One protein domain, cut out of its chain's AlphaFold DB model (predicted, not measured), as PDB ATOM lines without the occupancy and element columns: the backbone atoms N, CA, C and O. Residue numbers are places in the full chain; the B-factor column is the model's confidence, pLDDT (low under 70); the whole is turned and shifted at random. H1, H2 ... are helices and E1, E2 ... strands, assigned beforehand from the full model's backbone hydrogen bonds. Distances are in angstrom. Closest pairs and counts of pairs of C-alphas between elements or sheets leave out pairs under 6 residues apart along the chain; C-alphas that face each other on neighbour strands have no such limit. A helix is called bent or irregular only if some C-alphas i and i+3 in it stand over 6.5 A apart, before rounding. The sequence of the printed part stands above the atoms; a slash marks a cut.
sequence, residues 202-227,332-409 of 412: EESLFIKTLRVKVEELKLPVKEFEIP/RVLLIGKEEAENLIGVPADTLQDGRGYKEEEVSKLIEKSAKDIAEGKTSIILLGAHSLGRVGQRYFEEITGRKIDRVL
ATOM      1  N   GLU A 202     -11.493 -27.911   9.469       97.06
ATOM      2  CA  GLU A 202     -12.664 -27.076   9.223       97.06
ATOM      3  C   GLU A 202     -12.267 -25.642   8.842       97.06
ATOM      4  O   GLU A 202     -12.839 -25.076   7.911       97.06
ATOM      5  N   GLU A 203     -11.262 -25.065   9.513       97.88
ATOM      6  CA  GLU A 203     -10.675 -23.771   9.121       97.88
ATOM      7  C   GLU A 203     -10.056 -23.861   7.720       97.88
ATOM      8  O   GLU A 203     -10.321 -23.029   6.850       97.88
ATOM      9  N   SER A 204      -9.275 -24.915   7.479       97.31
ATOM     10  CA  SER A 204      -8.626 -25.144   6.185       97.31
ATOM     11  C   SER A 204      -9.647 -25.322   5.058       97.31
ATOM     12  O   SER A 204      -9.519 -24.702   4.006       97.31
ATOM     13  N   LEU A 205     -10.688 -26.125   5.289       97.75
ATOM     14  CA  LEU A 205     -11.773 -26.380   4.348       97.75
ATOM     15  C   LEU A 205     -12.533 -25.100   4.006       97.75
ATOM     16  O   LEU A 205     -12.816 -24.865   2.834       97.75
ATOM     17  N   PHE A 206     -12.813 -24.252   4.994       98.44
ATOM     18  CA  PHE A 206     -13.457 -22.959   4.771       98.44
ATOM     19  C   PHE A 206     -12.631 -22.059   3.847       98.44
ATOM     20  O   PHE A 206     -13.146 -21.545   2.853       98.44
ATOM     21  N   ILE A 207     -11.331 -21.930   4.123       98.56
ATOM     22  CA  ILE A 207     -10.418 -21.123   3.305       98.56
ATOM     23  C   ILE A 207     -10.313 -21.688   1.883       98.56
ATOM     24  O   ILE A 207     -10.428 -20.936   0.914       98.56
ATOM     25  N   LYS A 208     -10.141 -23.009   1.735       98.06
ATOM     26  CA  LYS A 208     -10.024 -23.655   0.418       98.06
ATOM     27  C   LYS A 208     -11.313 -23.580  -0.393       98.06
ATOM     28  O   LYS A 208     -11.255 -23.346  -1.595       98.06
ATOM     29  N   THR A 209     -12.472 -23.695   0.250       98.31
ATOM     30  CA  THR A 209     -13.765 -23.565  -0.435       98.31
ATOM     31  C   THR A 209     -13.950 -22.158  -0.995       98.31
ATOM     32  O   THR A 209     -14.281 -21.998  -2.170       98.31
ATOM     33  N   LEU A 210     -13.647 -21.123  -0.203       98.44
ATOM     34  CA  LEU A 210     -13.689 -19.739  -0.678       98.44
ATOM     35  C   LEU A 210     -12.652 -19.476  -1.773       98.44
ATOM     36  O   LEU A 210     -12.959 -18.787  -2.743       98.44
ATOM     37  N   ARG A 211     -11.458 -20.073  -1.675       98.31
ATOM     38  CA  ARG A 211     -10.445 -19.982  -2.729       98.31
ATOM     39  C   ARG A 211     -10.960 -20.477  -4.080       98.31
ATOM     40  O   ARG A 211     -10.757 -19.787  -5.074       98.31
ATOM     41  N   VAL A 212     -11.631 -21.632  -4.128       97.75
ATOM     42  CA  VAL A 212     -12.185 -22.162  -5.388       97.75
ATOM     43  C   VAL A 212     -13.169 -21.175  -6.012       97.75
ATOM     44  O   VAL A 212     -13.037 -20.857  -7.191       97.75
ATOM     45  N   LYS A 213     -14.078 -20.604  -5.213       96.75
ATOM     46  CA  LYS A 213     -15.031 -19.588  -5.692       96.75
ATOM     47  C   LYS A 213     -14.332 -18.340  -6.236       96.75
ATOM     48  O   LYS A 213     -14.717 -17.806  -7.270       96.75
ATOM     49  N   VAL A 214     -13.285 -17.873  -5.559       97.81
ATOM     50  CA  VAL A 214     -12.493 -16.710  -5.993       97.81
ATOM     51  C   VAL A 214     -11.804 -16.975  -7.336       97.81
ATOM     52  O   VAL A 214     -11.810 -16.109  -8.214       97.81
ATOM     53  N   GLU A 215     -11.246 -18.175  -7.521       97.25
ATOM     54  CA  GLU A 215     -10.618 -18.580  -8.785       97.25
ATOM     55  C   GLU A 215     -11.647 -18.699  -9.926       97.25
ATOM     56  O   GLU A 215     -11.353 -18.299 -11.054       97.25
ATOM     57  N   GLU A 216     -12.874 -19.155  -9.646       95.44
ATOM     58  CA  GLU A 216     -13.989 -19.167 -10.613       95.44
ATOM     59  C   GLU A 216     -14.402 -17.752 -11.051       95.44
ATOM     60  O   GLU A 216     -14.684 -17.522 -12.232       95.44
ATOM     61  N   LEU A 217     -14.354 -16.783 -10.131       96.38
ATOM     62  CA  LEU A 217     -14.550 -15.357 -10.421       96.38
ATOM     63  C   LEU A 217     -13.359 -14.716 -11.154       96.38
ATOM     64  O   LEU A 217     -13.430 -13.543 -11.525       96.38
ATOM     65  N   LYS A 218     -12.273 -15.468 -11.390       96.94
ATOM     66  CA  LYS A 218     -11.027 -15.004 -12.031       96.94
ATOM     67  C   LYS A 218     -10.381 -13.822 -11.305       96.94
ATOM     68  O   LYS A 218      -9.725 -12.987 -11.933       96.94
ATOM     69  N   LEU A 219     -10.571 -13.739  -9.991       97.69
ATOM     70  CA  LEU A 219      -9.954 -12.709  -9.166       97.69
ATOM     71  C   LEU A 219      -8.525 -13.125  -8.771       97.69
ATOM     72  O   LEU A 219      -8.258 -14.320  -8.616       97.69
ATOM     73  N   PRO A 220      -7.596 -12.167  -8.587       97.44
ATOM     74  CA  PRO A 220      -6.272 -12.464  -8.051       97.44
ATOM     75  C   PRO A 220      -6.380 -13.103  -6.663       97.44
ATOM     76  O   PRO A 220      -7.147 -12.631  -5.823       97.44
ATOM     77  N   VAL A 221      -5.611 -14.161  -6.412       97.94
ATOM     78  CA  VAL A 221      -5.612 -14.857  -5.123       97.94
ATOM     79  C   VAL A 221      -4.220 -15.362  -4.767       97.94
ATOM     80  O   VAL A 221      -3.482 -15.836  -5.634       97.94
ATOM     81  N   LYS A 222      -3.870 -15.268  -3.484       97.81
ATOM     82  CA  LYS A 222      -2.606 -15.742  -2.921       97.81
ATOM     83  C   LYS A 222      -2.847 -16.357  -1.549       97.81
ATOM     84  O   LYS A 222      -3.561 -15.781  -0.733       97.81
ATOM     85  N   GLU A 223      -2.248 -17.510  -1.280       97.69
ATOM     86  CA  GLU A 223      -2.328 -18.167   0.026       97.69
ATOM     87  C   GLU A 223      -0.961 -18.282   0.694       97.69
ATOM     88  O   GLU A 223       0.050 -18.578   0.055       97.69
ATOM     89  N   PHE A 224      -0.964 -18.099   2.010       96.44
ATOM     90  CA  PHE A 224       0.188 -18.278   2.875       96.44
ATOM     91  C   PHE A 224      -0.130 -19.344   3.918       96.44
ATOM     92  O   PHE A 224      -1.152 -19.258   4.597       96.44
ATOM     93  N   GLU A 225       0.745 -20.338   4.062       96.25
ATOM     94  CA  GLU A 225       0.676 -21.331   5.136       96.25
ATOM     95  C   GLU A 225       1.632 -20.927   6.260       96.25
ATOM     96  O   GLU A 225       2.811 -20.669   6.015       96.25
ATOM     97  N   ILE A 226       1.121 -20.866   7.491       95.25
ATOM     98  CA  ILE A 226       1.800 -20.217   8.617       95.25
ATOM     99  C   ILE A 226       1.867 -21.189   9.794       95.25
ATOM    100  O   ILE A 226       0.814 -21.647  10.247       95.25
ATOM    101  N   PRO A 227       3.060 -21.509  10.324       95.88
ATOM    102  CA  PRO A 227       3.173 -22.259  11.565       95.88
ATOM    103  C   PRO A 227       2.820 -21.372  12.766       95.88
ATOM    104  O   PRO A 227       3.191 -20.201  12.815       95.88
ATOM    105  N   ARG A 332      -3.734 -20.728   7.778       97.94
ATOM    106  CA  ARG A 332      -3.631 -20.128   6.446       97.94
ATOM    107  C   ARG A 332      -4.142 -18.698   6.419       97.94
ATOM    108  O   ARG A 332      -5.112 -18.364   7.091       97.94
ATOM    109  N   VAL A 333      -3.518 -17.881   5.583       98.44
ATOM    110  CA  VAL A 333      -4.042 -16.576   5.175       98.44
ATOM    111  C   VAL A 333      -4.330 -16.624   3.686       98.44
ATOM    112  O   VAL A 333      -3.470 -17.049   2.917       98.44
ATOM    113  N   LEU A 334      -5.525 -16.197   3.282       98.69
ATOM    114  CA  LEU A 334      -5.913 -16.097   1.874       98.69
ATOM    115  C   LEU A 334      -6.131 -14.631   1.514       98.69
ATOM    116  O   LEU A 334      -7.110 -14.027   1.947       98.69
ATOM    117  N   LEU A 335      -5.228 -14.077   0.716       98.69
ATOM    118  CA  LEU A 335      -5.366 -12.765   0.105       98.69
ATOM    119  C   LEU A 335      -6.174 -12.892  -1.188       98.69
ATOM    120  O   LEU A 335      -5.792 -13.631  -2.093       98.69
ATOM    121  N   ILE A 336      -7.266 -12.141  -1.277       98.69
ATOM    122  CA  ILE A 336      -8.140 -12.026  -2.443       98.69
ATOM    123  C   ILE A 336      -8.005 -10.595  -2.965       98.69
ATOM    124  O   ILE A 336      -8.530  -9.657  -2.362       98.69
ATOM    125  N   GLY A 337      -7.280 -10.431  -4.069       98.06
ATOM    126  CA  GLY A 337      -6.851  -9.142  -4.607       98.06
ATOM    127  C   GLY A 337      -5.331  -8.984  -4.609       98.06
ATOM    128  O   GLY A 337      -4.589  -9.957  -4.730       98.06
ATOM    129  N   LYS A 338      -4.872  -7.735  -4.521       96.69
ATOM    130  CA  LYS A 338      -3.452  -7.352  -4.556       96.69
ATOM    131  C   LYS A 338      -2.987  -6.848  -3.192       96.69
ATOM    132  O   LYS A 338      -3.768  -6.236  -2.463       96.69
ATOM    133  N   GLU A 339      -1.721  -7.059  -2.857       95.00
ATOM    134  CA  GLU A 339      -1.136  -6.558  -1.602       95.00
ATOM    135  C   GLU A 339      -1.117  -5.021  -1.572       95.00
ATOM    136  O   GLU A 339      -1.289  -4.400  -0.524       95.00
ATOM    137  N   GLU A 340      -0.992  -4.392  -2.741       94.88
ATOM    138  CA  GLU A 340      -0.911  -2.942  -2.925       94.88
ATOM    139  C   GLU A 340      -2.281  -2.255  -2.979       94.88
ATOM    140  O   GLU A 340      -2.349  -1.054  -3.236       94.88
ATOM    141  N   ALA A 341      -3.379  -2.986  -2.757       96.50
ATOM    142  CA  ALA A 341      -4.711  -2.407  -2.868       96.50
ATOM    143  C   ALA A 341      -4.928  -1.253  -1.881       96.50
ATOM    144  O   ALA A 341      -4.453  -1.301  -0.747       96.50
ATOM    145  N   GLU A 342      -5.672  -0.227  -2.293       94.06
ATOM    146  CA  GLU A 342      -5.885   0.974  -1.471       94.06
ATOM    147  C   GLU A 342      -6.474   0.637  -0.094       94.06
ATOM    148  O   GLU A 342      -6.042   1.206   0.903       94.06
ATOM    149  N   ASN A 343      -7.403  -0.325  -0.049       96.94
ATOM    150  CA  ASN A 343      -8.089  -0.751   1.166       96.94
ATOM    151  C   ASN A 343      -7.938  -2.261   1.400       96.94
ATOM    152  O   ASN A 343      -8.293  -3.073   0.542       96.94
ATOM    153  N   LEU A 344      -7.481  -2.648   2.586       98.38
ATOM    154  CA  LEU A 344      -7.338  -4.030   3.031       98.38
ATOM    155  C   LEU A 344      -8.393  -4.357   4.096       98.38
ATOM    156  O   LEU A 344      -8.435  -3.744   5.165       98.38
ATOM    157  N   ILE A 345      -9.241  -5.347   3.810       98.50
ATOM    158  CA  ILE A 345     -10.315  -5.799   4.701       98.50
ATOM    159  C   ILE A 345      -9.998  -7.205   5.212       98.50
ATOM    160  O   ILE A 345      -9.991  -8.165   4.446       98.50
ATOM    161  N   GLY A 346      -9.769  -7.341   6.514       98.50
ATOM    162  CA  GLY A 346      -9.543  -8.619   7.185       98.50
ATOM    163  C   GLY A 346     -10.847  -9.281   7.631       98.50
ATOM    164  O   GLY A 346     -11.700  -8.630   8.233       98.50
ATOM    165  N   VAL A 347     -10.984 -10.582   7.387       98.69
ATOM    166  CA  VAL A 347     -12.129 -11.403   7.801       98.69
ATOM    167  C   VAL A 347     -11.614 -12.616   8.581       98.69
ATOM    168  O   VAL A 347     -10.865 -13.411   8.011       98.69
ATOM    169  N   PRO A 348     -11.990 -12.801   9.859       98.44
ATOM    170  CA  PRO A 348     -11.632 -13.997  10.617       98.44
ATOM    171  C   PRO A 348     -12.136 -15.277   9.936       98.44
ATOM    172  O   PRO A 348     -13.323 -15.392   9.618       98.44
ATOM    173  N   ALA A 349     -11.233 -16.231   9.704       98.19
ATOM    174  CA  ALA A 349     -11.564 -17.508   9.073       98.19
ATOM    175  C   ALA A 349     -12.011 -18.567  10.096       98.19
ATOM    176  O   ALA A 349     -12.851 -19.420   9.796       98.19
ATOM    177  N   ASP A 350     -11.478 -18.503  11.315       97.94
ATOM    178  CA  ASP A 350     -11.833 -19.380  12.422       97.94
ATOM    179  C   ASP A 350     -13.141 -18.974  13.126       97.94
ATOM    180  O   ASP A 350     -13.764 -17.952  12.834       97.94
ATOM    181  N   THR A 351     -13.595 -19.827  14.042       97.50
ATOM    182  CA  THR A 351     -14.696 -19.547  14.968       97.50
ATOM    183  C   THR A 351     -14.204 -19.540  16.407       97.50
ATOM    184  O   THR A 351     -13.345 -20.336  16.808       97.50
ATOM    185  N   LEU A 352     -14.871 -18.736  17.224       95.94
ATOM    186  CA  LEU A 352     -14.745 -18.768  18.674       95.94
ATOM    187  C   LEU A 352     -15.193 -20.119  19.266       95.94
ATOM    188  O   LEU A 352     -15.824 -20.943  18.598       95.94
ATOM    189  N   GLN A 353     -14.848 -20.364  20.532       91.81
ATOM    190  CA  GLN A 353     -15.212 -21.585  21.270       91.81
ATOM    191  C   GLN A 353     -16.728 -21.757  21.407       91.81
ATOM    192  O   GLN A 353     -17.209 -22.879  21.516       91.81
ATOM    193  N   ASP A 354     -17.475 -20.653  21.377       91.75
ATOM    194  CA  ASP A 354     -18.939 -20.640  21.417       91.75
ATOM    195  C   ASP A 354     -19.592 -20.739  20.024       91.75
ATOM    196  O   ASP A 354     -20.806 -20.588  19.895       91.75
ATOM    197  N   GLY A 355     -18.800 -21.012  18.979       92.44
ATOM    198  CA  GLY A 355     -19.271 -21.256  17.614       92.44
ATOM    199  C   GLY A 355     -19.502 -20.001  16.771       92.44
ATOM    200  O   GLY A 355     -19.806 -20.123  15.584       92.44
ATOM    201  N   ARG A 356     -19.332 -18.797  17.334       95.62
ATOM    202  CA  ARG A 356     -19.469 -17.545  16.575       95.62
ATOM    203  C   ARG A 356     -18.329 -17.360  15.576       95.62
ATOM    204  O   ARG A 356     -17.162 -17.590  15.890       95.62
ATOM    205  N   GLY A 357     -18.678 -16.922  14.373       97.06
ATOM    206  CA  GLY A 357     -17.766 -16.676  13.259       97.06
ATOM    207  C   GLY A 357     -18.526 -16.578  11.939       97.06
ATOM    208  O   GLY A 357     -19.700 -16.941  11.862       97.06
ATOM    209  N   TYR A 358     -17.854 -16.097  10.896       97.88
ATOM    210  CA  TYR A 358     -18.468 -15.866   9.588       97.88
ATOM    211  C   TYR A 358     -18.889 -17.158   8.886       97.88
ATOM    212  O   TYR A 358     -18.151 -18.141   8.877       97.88
ATOM    213  N   LYS A 359     -20.062 -17.177   8.259       97.12
ATOM    214  CA  LYS A 359     -20.484 -18.286   7.398       97.12
ATOM    215  C   LYS A 359     -19.912 -18.129   5.996       97.12
ATOM    216  O   LYS A 359     -19.592 -17.028   5.548       97.12
ATOM    217  N   GLU A 360     -19.811 -19.243   5.278       96.88
ATOM    218  CA  GLU A 360     -19.262 -19.259   3.921       96.88
ATOM    219  C   GLU A 360     -20.065 -18.355   2.978       96.88
ATOM    220  O   GLU A 360     -19.486 -17.619   2.180       96.88
ATOM    221  N   GLU A 361     -21.394 -18.349   3.099       97.44
ATOM    222  CA  GLU A 361     -22.285 -17.537   2.268       97.44
ATOM    223  C   GLU A 361     -22.118 -16.039   2.534       97.44
ATOM    224  O   GLU A 361     -22.282 -15.229   1.624       97.44
ATOM    225  N   GLU A 362     -21.801 -15.654   3.771       98.00
ATOM    226  CA  GLU A 362     -21.592 -14.253   4.147       98.00
ATOM    227  C   GLU A 362     -20.310 -13.715   3.516       98.00
ATOM    228  O   GLU A 362     -20.325 -12.648   2.899       98.00
ATOM    229  N   VAL A 363     -19.226 -14.491   3.598       98.31
ATOM    230  CA  VAL A 363     -17.945 -14.121   2.990       98.31
ATOM    231  C   VAL A 363     -18.013 -14.195   1.466       98.31
ATOM    232  O   VAL A 363     -17.520 -13.292   0.798       98.31
ATOM    233  N   SER A 364     -18.699 -15.197   0.904       98.12
ATOM    234  CA  SER A 364     -18.915 -15.298  -0.551       98.12
ATOM    235  C   SER A 364     -19.641 -14.057  -1.083       98.12
ATOM    236  O   SER A 364     -19.173 -13.426  -2.025       98.12
ATOM    237  N   LYS A 365     -20.723 -13.626  -0.417       98.06
ATOM    238  CA  LYS A 365     -21.453 -12.401  -0.784       98.06
ATOM    239  C   LYS A 365     -20.600 -11.142  -0.656       98.06
ATOM    240  O   LYS A 365     -20.787 -10.209  -1.435       98.06
ATOM    241  N   LEU A 366     -19.712 -11.076   0.338       98.06
ATOM    242  CA  LEU A 366     -18.778  -9.959   0.483       98.06
ATOM    243  C   LEU A 366     -17.812  -9.904  -0.710       98.06
ATOM    244  O   LEU A 366     -17.674  -8.849  -1.323       98.06
ATOM    245  N   ILE A 367     -17.218 -11.043  -1.080       98.25
ATOM    246  CA  ILE A 367     -16.313 -11.164  -2.233       98.25
ATOM    247  C   ILE A 367     -17.030 -10.774  -3.529       98.25
ATOM    248  O   ILE A 367     -16.515  -9.957  -4.288       98.25
ATOM    249  N   GLU A 368     -18.233 -11.302  -3.771       97.88
ATOM    250  CA  GLU A 368     -19.023 -11.011  -4.975       97.88
ATOM    251  C   GLU A 368     -19.369  -9.521  -5.096       97.88
ATOM    252  O   GLU A 368     -19.223  -8.933  -6.168       97.88
ATOM    253  N   LYS A 369     -19.781  -8.883  -3.993       97.69
ATOM    254  CA  LYS A 369     -20.088  -7.444  -3.973       97.69
ATOM    255  C   LYS A 369     -18.861  -6.577  -4.243       97.69
ATOM    256  O   LYS A 369     -18.996  -5.529  -4.869       97.69
ATOM    257  N   SER A 370     -17.688  -7.012  -3.790       97.44
ATOM    258  CA  SER A 370     -16.421  -6.296  -3.962       97.44
ATOM    259  C   SER A 370     -15.637  -6.726  -5.206       97.44
ATOM    260  O   SER A 370     -14.561  -6.191  -5.447       97.44
ATOM    261  N   ALA A 371     -16.146  -7.654  -6.027       97.69
ATOM    262  CA  ALA A 371     -15.386  -8.279  -7.114       97.69
ATOM    263  C   ALA A 371     -14.796  -7.268  -8.112       97.69
ATOM    264  O   ALA A 371     -13.648  -7.408  -8.532       97.69
ATOM    265  N   LYS A 372     -15.556  -6.220  -8.459       97.56
ATOM    266  CA  LYS A 372     -15.081  -5.151  -9.351       97.56
ATOM    267  C   LYS A 372     -13.919  -4.371  -8.729       97.56
ATOM    268  O   LYS A 372     -12.894  -4.190  -9.380       97.56
ATOM    269  N   ASP A 373     -14.062  -3.956  -7.475       98.00
ATOM    270  CA  ASP A 373     -13.033  -3.192  -6.763       98.00
ATOM    271  C   ASP A 373     -11.776  -4.036  -6.508       98.00
ATOM    272  O   ASP A 373     -10.660  -3.519  -6.580       98.00
ATOM    273  N   ILE A 374     -11.944  -5.344  -6.290       98.06
ATOM    274  CA  ILE A 374     -10.847  -6.314  -6.190       98.06
ATOM    275  C   ILE A 374     -10.095  -6.428  -7.518       98.06
ATOM    276  O   ILE A 374      -8.865  -6.348  -7.541       98.06
ATOM    277  N   ALA A 375     -10.812  -6.567  -8.636       96.62
ATOM    278  CA  ALA A 375     -10.202  -6.649  -9.962       96.62
ATOM    279  C   ALA A 375      -9.447  -5.360 -10.342       96.62
ATOM    280  O   ALA A 375      -8.369  -5.422 -10.937       96.62
ATOM    281  N   GLU A 376      -9.983  -4.197  -9.962       96.69
ATOM    282  CA  GLU A 376      -9.362  -2.884 -10.183       96.69
ATOM    283  C   GLU A 376      -8.207  -2.587  -9.205       96.69
ATOM    284  O   GLU A 376      -7.441  -1.653  -9.434       96.69
ATOM    285  N   GLY A 377      -8.031  -3.390  -8.147       96.00
ATOM    286  CA  GLY A 377      -6.992  -3.194  -7.131       96.00
ATOM    287  C   GLY A 377      -7.306  -2.096  -6.110       96.00
ATOM    288  O   GLY A 377      -6.401  -1.617  -5.438       96.00
ATOM    289  N   LYS A 378      -8.570  -1.690  -5.968       97.69
ATOM    290  CA  LYS A 378      -9.014  -0.711  -4.957       97.69
ATOM    291  C   LYS A 378      -9.233  -1.340  -3.586       97.69
ATOM    292  O   LYS A 378      -9.162  -0.669  -2.558       97.69
ATOM    293  N   THR A 379      -9.569  -2.626  -3.556       98.12
ATOM    294  CA  THR A 379      -9.857  -3.355  -2.320       98.12
ATOM    295  C   THR A 379      -9.277  -4.755  -2.389       98.12
ATOM    296  O   THR A 379      -9.361  -5.401  -3.427       98.12
ATOM    297  N   SER A 380      -8.749  -5.242  -1.274       98.62
ATOM    298  CA  SER A 380      -8.437  -6.657  -1.094       98.62
ATOM    299  C   SER A 380      -9.110  -7.185   0.161       98.62
ATOM    300  O   SER A 380      -9.180  -6.498   1.181       98.62
ATOM    301  N   ILE A 381      -9.598  -8.420   0.082       98.75
ATOM    302  CA  ILE A 381     -10.160  -9.148   1.220       98.75
ATOM    303  C   ILE A 381      -9.131 -10.180   1.667       98.75
ATOM    304  O   ILE A 381      -8.563 -10.891   0.843       98.75
ATOM    305  N   ILE A 382      -8.894 -10.272   2.968       98.75
ATOM    306  CA  ILE A 382      -7.907 -11.173   3.553       98.75
ATOM    307  C   ILE A 382      -8.630 -12.092   4.530       98.75
ATOM    308  O   ILE A 382      -9.150 -11.628   5.544       98.75
ATOM    309  N   LEU A 383      -8.660 -13.395   4.251       98.75
ATOM    310  CA  LEU A 383      -9.118 -14.380   5.231       98.75
ATOM    311  C   LEU A 383      -7.993 -14.643   6.226       98.75
ATOM    312  O   LEU A 383      -6.894 -15.038   5.836       98.75
ATOM    313  N   LEU A 384      -8.275 -14.417   7.504       98.56
ATOM    314  CA  LEU A 384      -7.306 -14.447   8.591       98.56
ATOM    315  C   LEU A 384      -7.462 -15.742   9.386       98.56
ATOM    316  O   LEU A 384      -8.385 -15.865  10.189       98.56
ATOM    317  N   GLY A 385      -6.565 -16.699   9.163       98.06
ATOM    318  CA  GLY A 385      -6.490 -17.920   9.960       98.06
ATOM    319  C   GLY A 385      -5.935 -17.689  11.369       98.06
ATOM    320  O   GLY A 385      -5.140 -16.770  11.606       98.06
ATOM    321  N   ALA A 386      -6.375 -18.526  12.308       97.50
ATOM    322  CA  ALA A 386      -6.054 -18.480  13.730       97.50
ATOM    323  C   ALA A 386      -6.187 -17.073  14.342       97.50
ATOM    324  O   ALA A 386      -5.388 -16.652  15.186       97.50
ATOM    325  N   HIS A 387      -7.199 -16.319  13.908       97.56
ATOM    326  CA  HIS A 387      -7.386 -14.943  14.328       97.56
ATOM    327  C   HIS A 387      -7.826 -14.857  15.797       97.56
ATOM    328  O   HIS A 387      -7.373 -13.965  16.514       97.56
ATOM    329  N   SER A 388      -8.636 -15.807  16.289       96.50
ATOM    330  CA  SER A 388      -9.070 -15.843  17.700       96.50
ATOM    331  C   SER A 388      -7.961 -16.187  18.697       96.50
ATOM    332  O   SER A 388      -8.145 -15.979  19.897       96.50
ATOM    333  N   LEU A 389      -6.811 -16.687  18.235       95.44
ATOM    334  CA  LEU A 389      -5.683 -17.107  19.073       95.44
ATOM    335  C   LEU A 389      -4.487 -16.160  18.942       95.44
ATOM    336  O   LEU A 389      -3.365 -16.581  18.685       95.44
ATOM    337  N   GLY A 390      -4.722 -14.862  19.142       94.44
ATOM    338  CA  GLY A 390      -3.664 -13.853  19.135       94.44
ATOM    339  C   GLY A 390      -3.452 -13.185  17.779       94.44
ATOM    340  O   GLY A 390      -2.349 -12.708  17.507       94.44
ATOM    341  N   ARG A 391      -4.485 -13.156  16.924       96.94
ATOM    342  CA  ARG A 391      -4.458 -12.523  15.594       96.94
ATOM    343  C   ARG A 391      -3.319 -13.042  14.703       96.94
ATOM    344  O   ARG A 391      -2.727 -12.266  13.959       96.94
ATOM    345  N   VAL A 392      -3.012 -14.341  14.770       97.06
ATOM    346  CA  VAL A 392      -1.835 -14.956  14.118       97.06
ATOM    347  C   VAL A 392      -1.772 -14.632  12.626       97.06
ATOM    348  O   VAL A 392      -0.776 -14.070  12.173       97.06
ATOM    349  N   GLY A 393      -2.837 -14.927  11.870       97.44
ATOM    350  CA  GLY A 393      -2.870 -14.669  10.430       97.44
ATOM    351  C   GLY A 393      -2.733 -13.185  10.078       97.44
ATOM    352  O   GLY A 393      -2.031 -12.846   9.130       97.44
ATOM    353  N   GLN A 394      -3.331 -12.292  10.874       97.69
ATOM    354  CA  GLN A 394      -3.177 -10.846  10.675       97.69
ATOM    355  C   GLN A 394      -1.731 -10.417  10.895       97.69
ATOM    356  O   GLN A 394      -1.149  -9.800  10.013       97.69
ATOM    357  N   ARG A 395      -1.144 -10.761  12.044       97.12
ATOM    358  CA  ARG A 395       0.226 -10.357  12.387       97.12
ATOM    359  C   ARG A 395       1.225 -10.847  11.349       97.12
ATOM    360  O   ARG A 395       2.064 -10.069  10.919       97.12
ATOM    361  N   TYR A 396       1.085 -12.100  10.917       96.94
ATOM    362  CA  TYR A 396       1.929 -12.651   9.865       96.94
ATOM    363  C   TYR A 396       1.794 -11.861   8.562       96.94
ATOM    364  O   TYR A 396       2.803 -11.467   7.990       96.94
ATOM    365  N   PHE A 397       0.562 -11.602   8.104       97.75
ATOM    366  CA  PHE A 397       0.331 -10.836   6.879       97.75
ATOM    367  C   PHE A 397       0.961  -9.439   6.958       97.75
ATOM    368  O   PHE A 397       1.666  -9.027   6.036       97.75
ATOM    369  N   GLU A 398       0.749  -8.727   8.066       97.38
ATOM    370  CA  GLU A 398       1.310  -7.389   8.277       97.38
ATOM    371  C   GLU A 398       2.848  -7.411   8.346       97.38
ATOM    372  O   GLU A 398       3.497  -6.504   7.828       97.38
ATOM    373  N   GLU A 399       3.437  -8.459   8.929       96.56
ATOM    374  CA  GLU A 399       4.888  -8.662   9.004       96.56
ATOM    375  C   GLU A 399       5.511  -8.879   7.619       96.56
ATOM    376  O   GLU A 399       6.482  -8.206   7.274       96.56
ATOM    377  N   ILE A 400       4.955  -9.787   6.809       96.06
ATOM    378  CA  ILE A 400       5.569 -10.152   5.521       96.06
ATOM    379  C   ILE A 400       5.343  -9.109   4.423       96.06
ATOM    380  O   ILE A 400       6.160  -9.009   3.509       96.06
ATOM    381  N   THR A 401       4.255  -8.336   4.503       95.25
ATOM    382  CA  THR A 401       3.923  -7.301   3.507       95.25
ATOM    383  C   THR A 401       4.370  -5.903   3.931       95.25
ATOM    384  O   THR A 401       4.434  -4.993   3.108       95.25
ATOM    385  N   GLY A 402       4.640  -5.691   5.225       95.69
ATOM    386  CA  GLY A 402       4.872  -4.363   5.796       95.69
ATOM    387  C   GLY A 402       3.628  -3.463   5.807       95.69
ATOM    388  O   GLY A 402       3.748  -2.262   6.066       95.69
ATOM    389  N   ARG A 403       2.434  -4.004   5.521       94.88
ATOM    390  CA  ARG A 403       1.174  -3.255   5.437       94.88
ATOM    391  C   ARG A 403       0.213  -3.632   6.550       94.88
ATOM    392  O   ARG A 403      -0.071  -4.802   6.751       94.88
ATOM    393  N   LYS A 404      -0.359  -2.628   7.214       96.19
ATOM    394  CA  LYS A 404      -1.452  -2.830   8.173       96.19
ATOM    395  C   LYS A 404      -2.765  -3.102   7.450       96.19
ATOM    396  O   LYS A 404      -3.027  -2.493   6.416       96.19
ATOM    397  N   ILE A 405      -3.594  -3.973   8.020       97.12
ATOM    398  CA  ILE A 405      -4.959  -4.182   7.532       97.12
ATOM    399  C   ILE A 405      -5.824  -3.002   7.992       97.12
ATOM    400  O   ILE A 405      -5.937  -2.754   9.193       97.12
ATOM    401  N   ASP A 406      -6.437  -2.279   7.052       97.19
ATOM    402  CA  ASP A 406      -7.167  -1.033   7.334       97.19
ATOM    403  C   ASP A 406      -8.413  -1.264   8.192       97.19
ATOM    404  O   ASP A 406      -8.750  -0.461   9.067       97.19
ATOM    405  N   ARG A 407      -9.104  -2.381   7.953       97.50
ATOM    406  CA  ARG A 407     -10.291  -2.770   8.713       97.50
ATOM    407  C   ARG A 407     -10.346  -4.275   8.892       97.50
ATOM    408  O   ARG A 407     -10.420  -5.010   7.914       97.50
ATOM    409  N   VAL A 408     -10.417  -4.735  10.134       97.56
ATOM    410  CA  VAL A 408     -10.717  -6.135  10.455       97.56
ATOM    411  C   VAL A 408     -12.163  -6.224  10.918       97.56
ATOM    412  O   VAL A 408     -12.607  -5.403  11.719       97.56
ATOM    413  N   LEU A 409     -12.919  -7.171  10.370       97.69
ATOM    414  CA  LEU A 409     -14.290  -7.402  10.794       97.69
ATOM    415  C   LEU A 409     -14.326  -8.172  12.122       97.69
ATOM    416  O   LEU A 409     -13.615  -9.163  12.288       97.69
TER     417      LEU A 409
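Overview. This is residues 202 to 227 and 332 to 409 of the 412 residues of a protein of Hydrogenivirga caldilitoris (UniProt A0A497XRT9). A twisted sheet of four strands makes the middle layer, with H1 and H2 covering one face and the shorter H3 slanting over the other. The printed part has 104 residues, with three named helices and four named strands in the order H1, E1, E2, E3, H2, E4, H3, a mixed class. The sheet runs E1, E2, E4, E3 and is mixed. The whole is compact, with a radius of gyration of the C-alphas of 12.5 A and spans of 37 by 30 by 21 A.

Along the chain. Find C-alpha 202 at (-12.664, -27.076, 9.223); there H1 begins, residues 202 to 216, 21.4 A long. E1 is residues 221 to 227, 20.3 A, and E2 is residues 332 to 336. Next come E3, residues 343 to 348, and H2, residues 360 to 376, 23.8 A. H2 is irregular: C-alphas 369 and 372 are 7.7 A apart. E4 is residues 379 to 384; H3, residues 392 to 401, ends at C-alpha 401 (3.923, -7.301, 3.507).

Arrangement. Look first at the antiparallel neighbours E1 and E2, with N 222 and O 335 2.9 A apart, and E2 and E4, with N 336 and O 381 at 2.8 A. E4 and E3 are parallel, N 347 and O 382 at 2.8 A; with H2 between they form a strand-helix-strand unit, its crossover right-handed. H1 touches residues 360 to 367 of H2 at a steep tilt of 40 degrees, closest at the C-alphas of Leu 210 and Ser 364, 6.9 A. H3 is on the opposite face, at a height over the sheet of 8.2 A. Every O i to N i+4 pair is within hydrogen-bond range in H1 and H3, 11 of 13 in H2.

Size, cuts and confidence. Residues 228 to 331 are not printed; C-alphas 227 and 332 are 8.8 A apart across the cut. The link from E3 to H2 is long. No printed residue is under 70 in pLDDT.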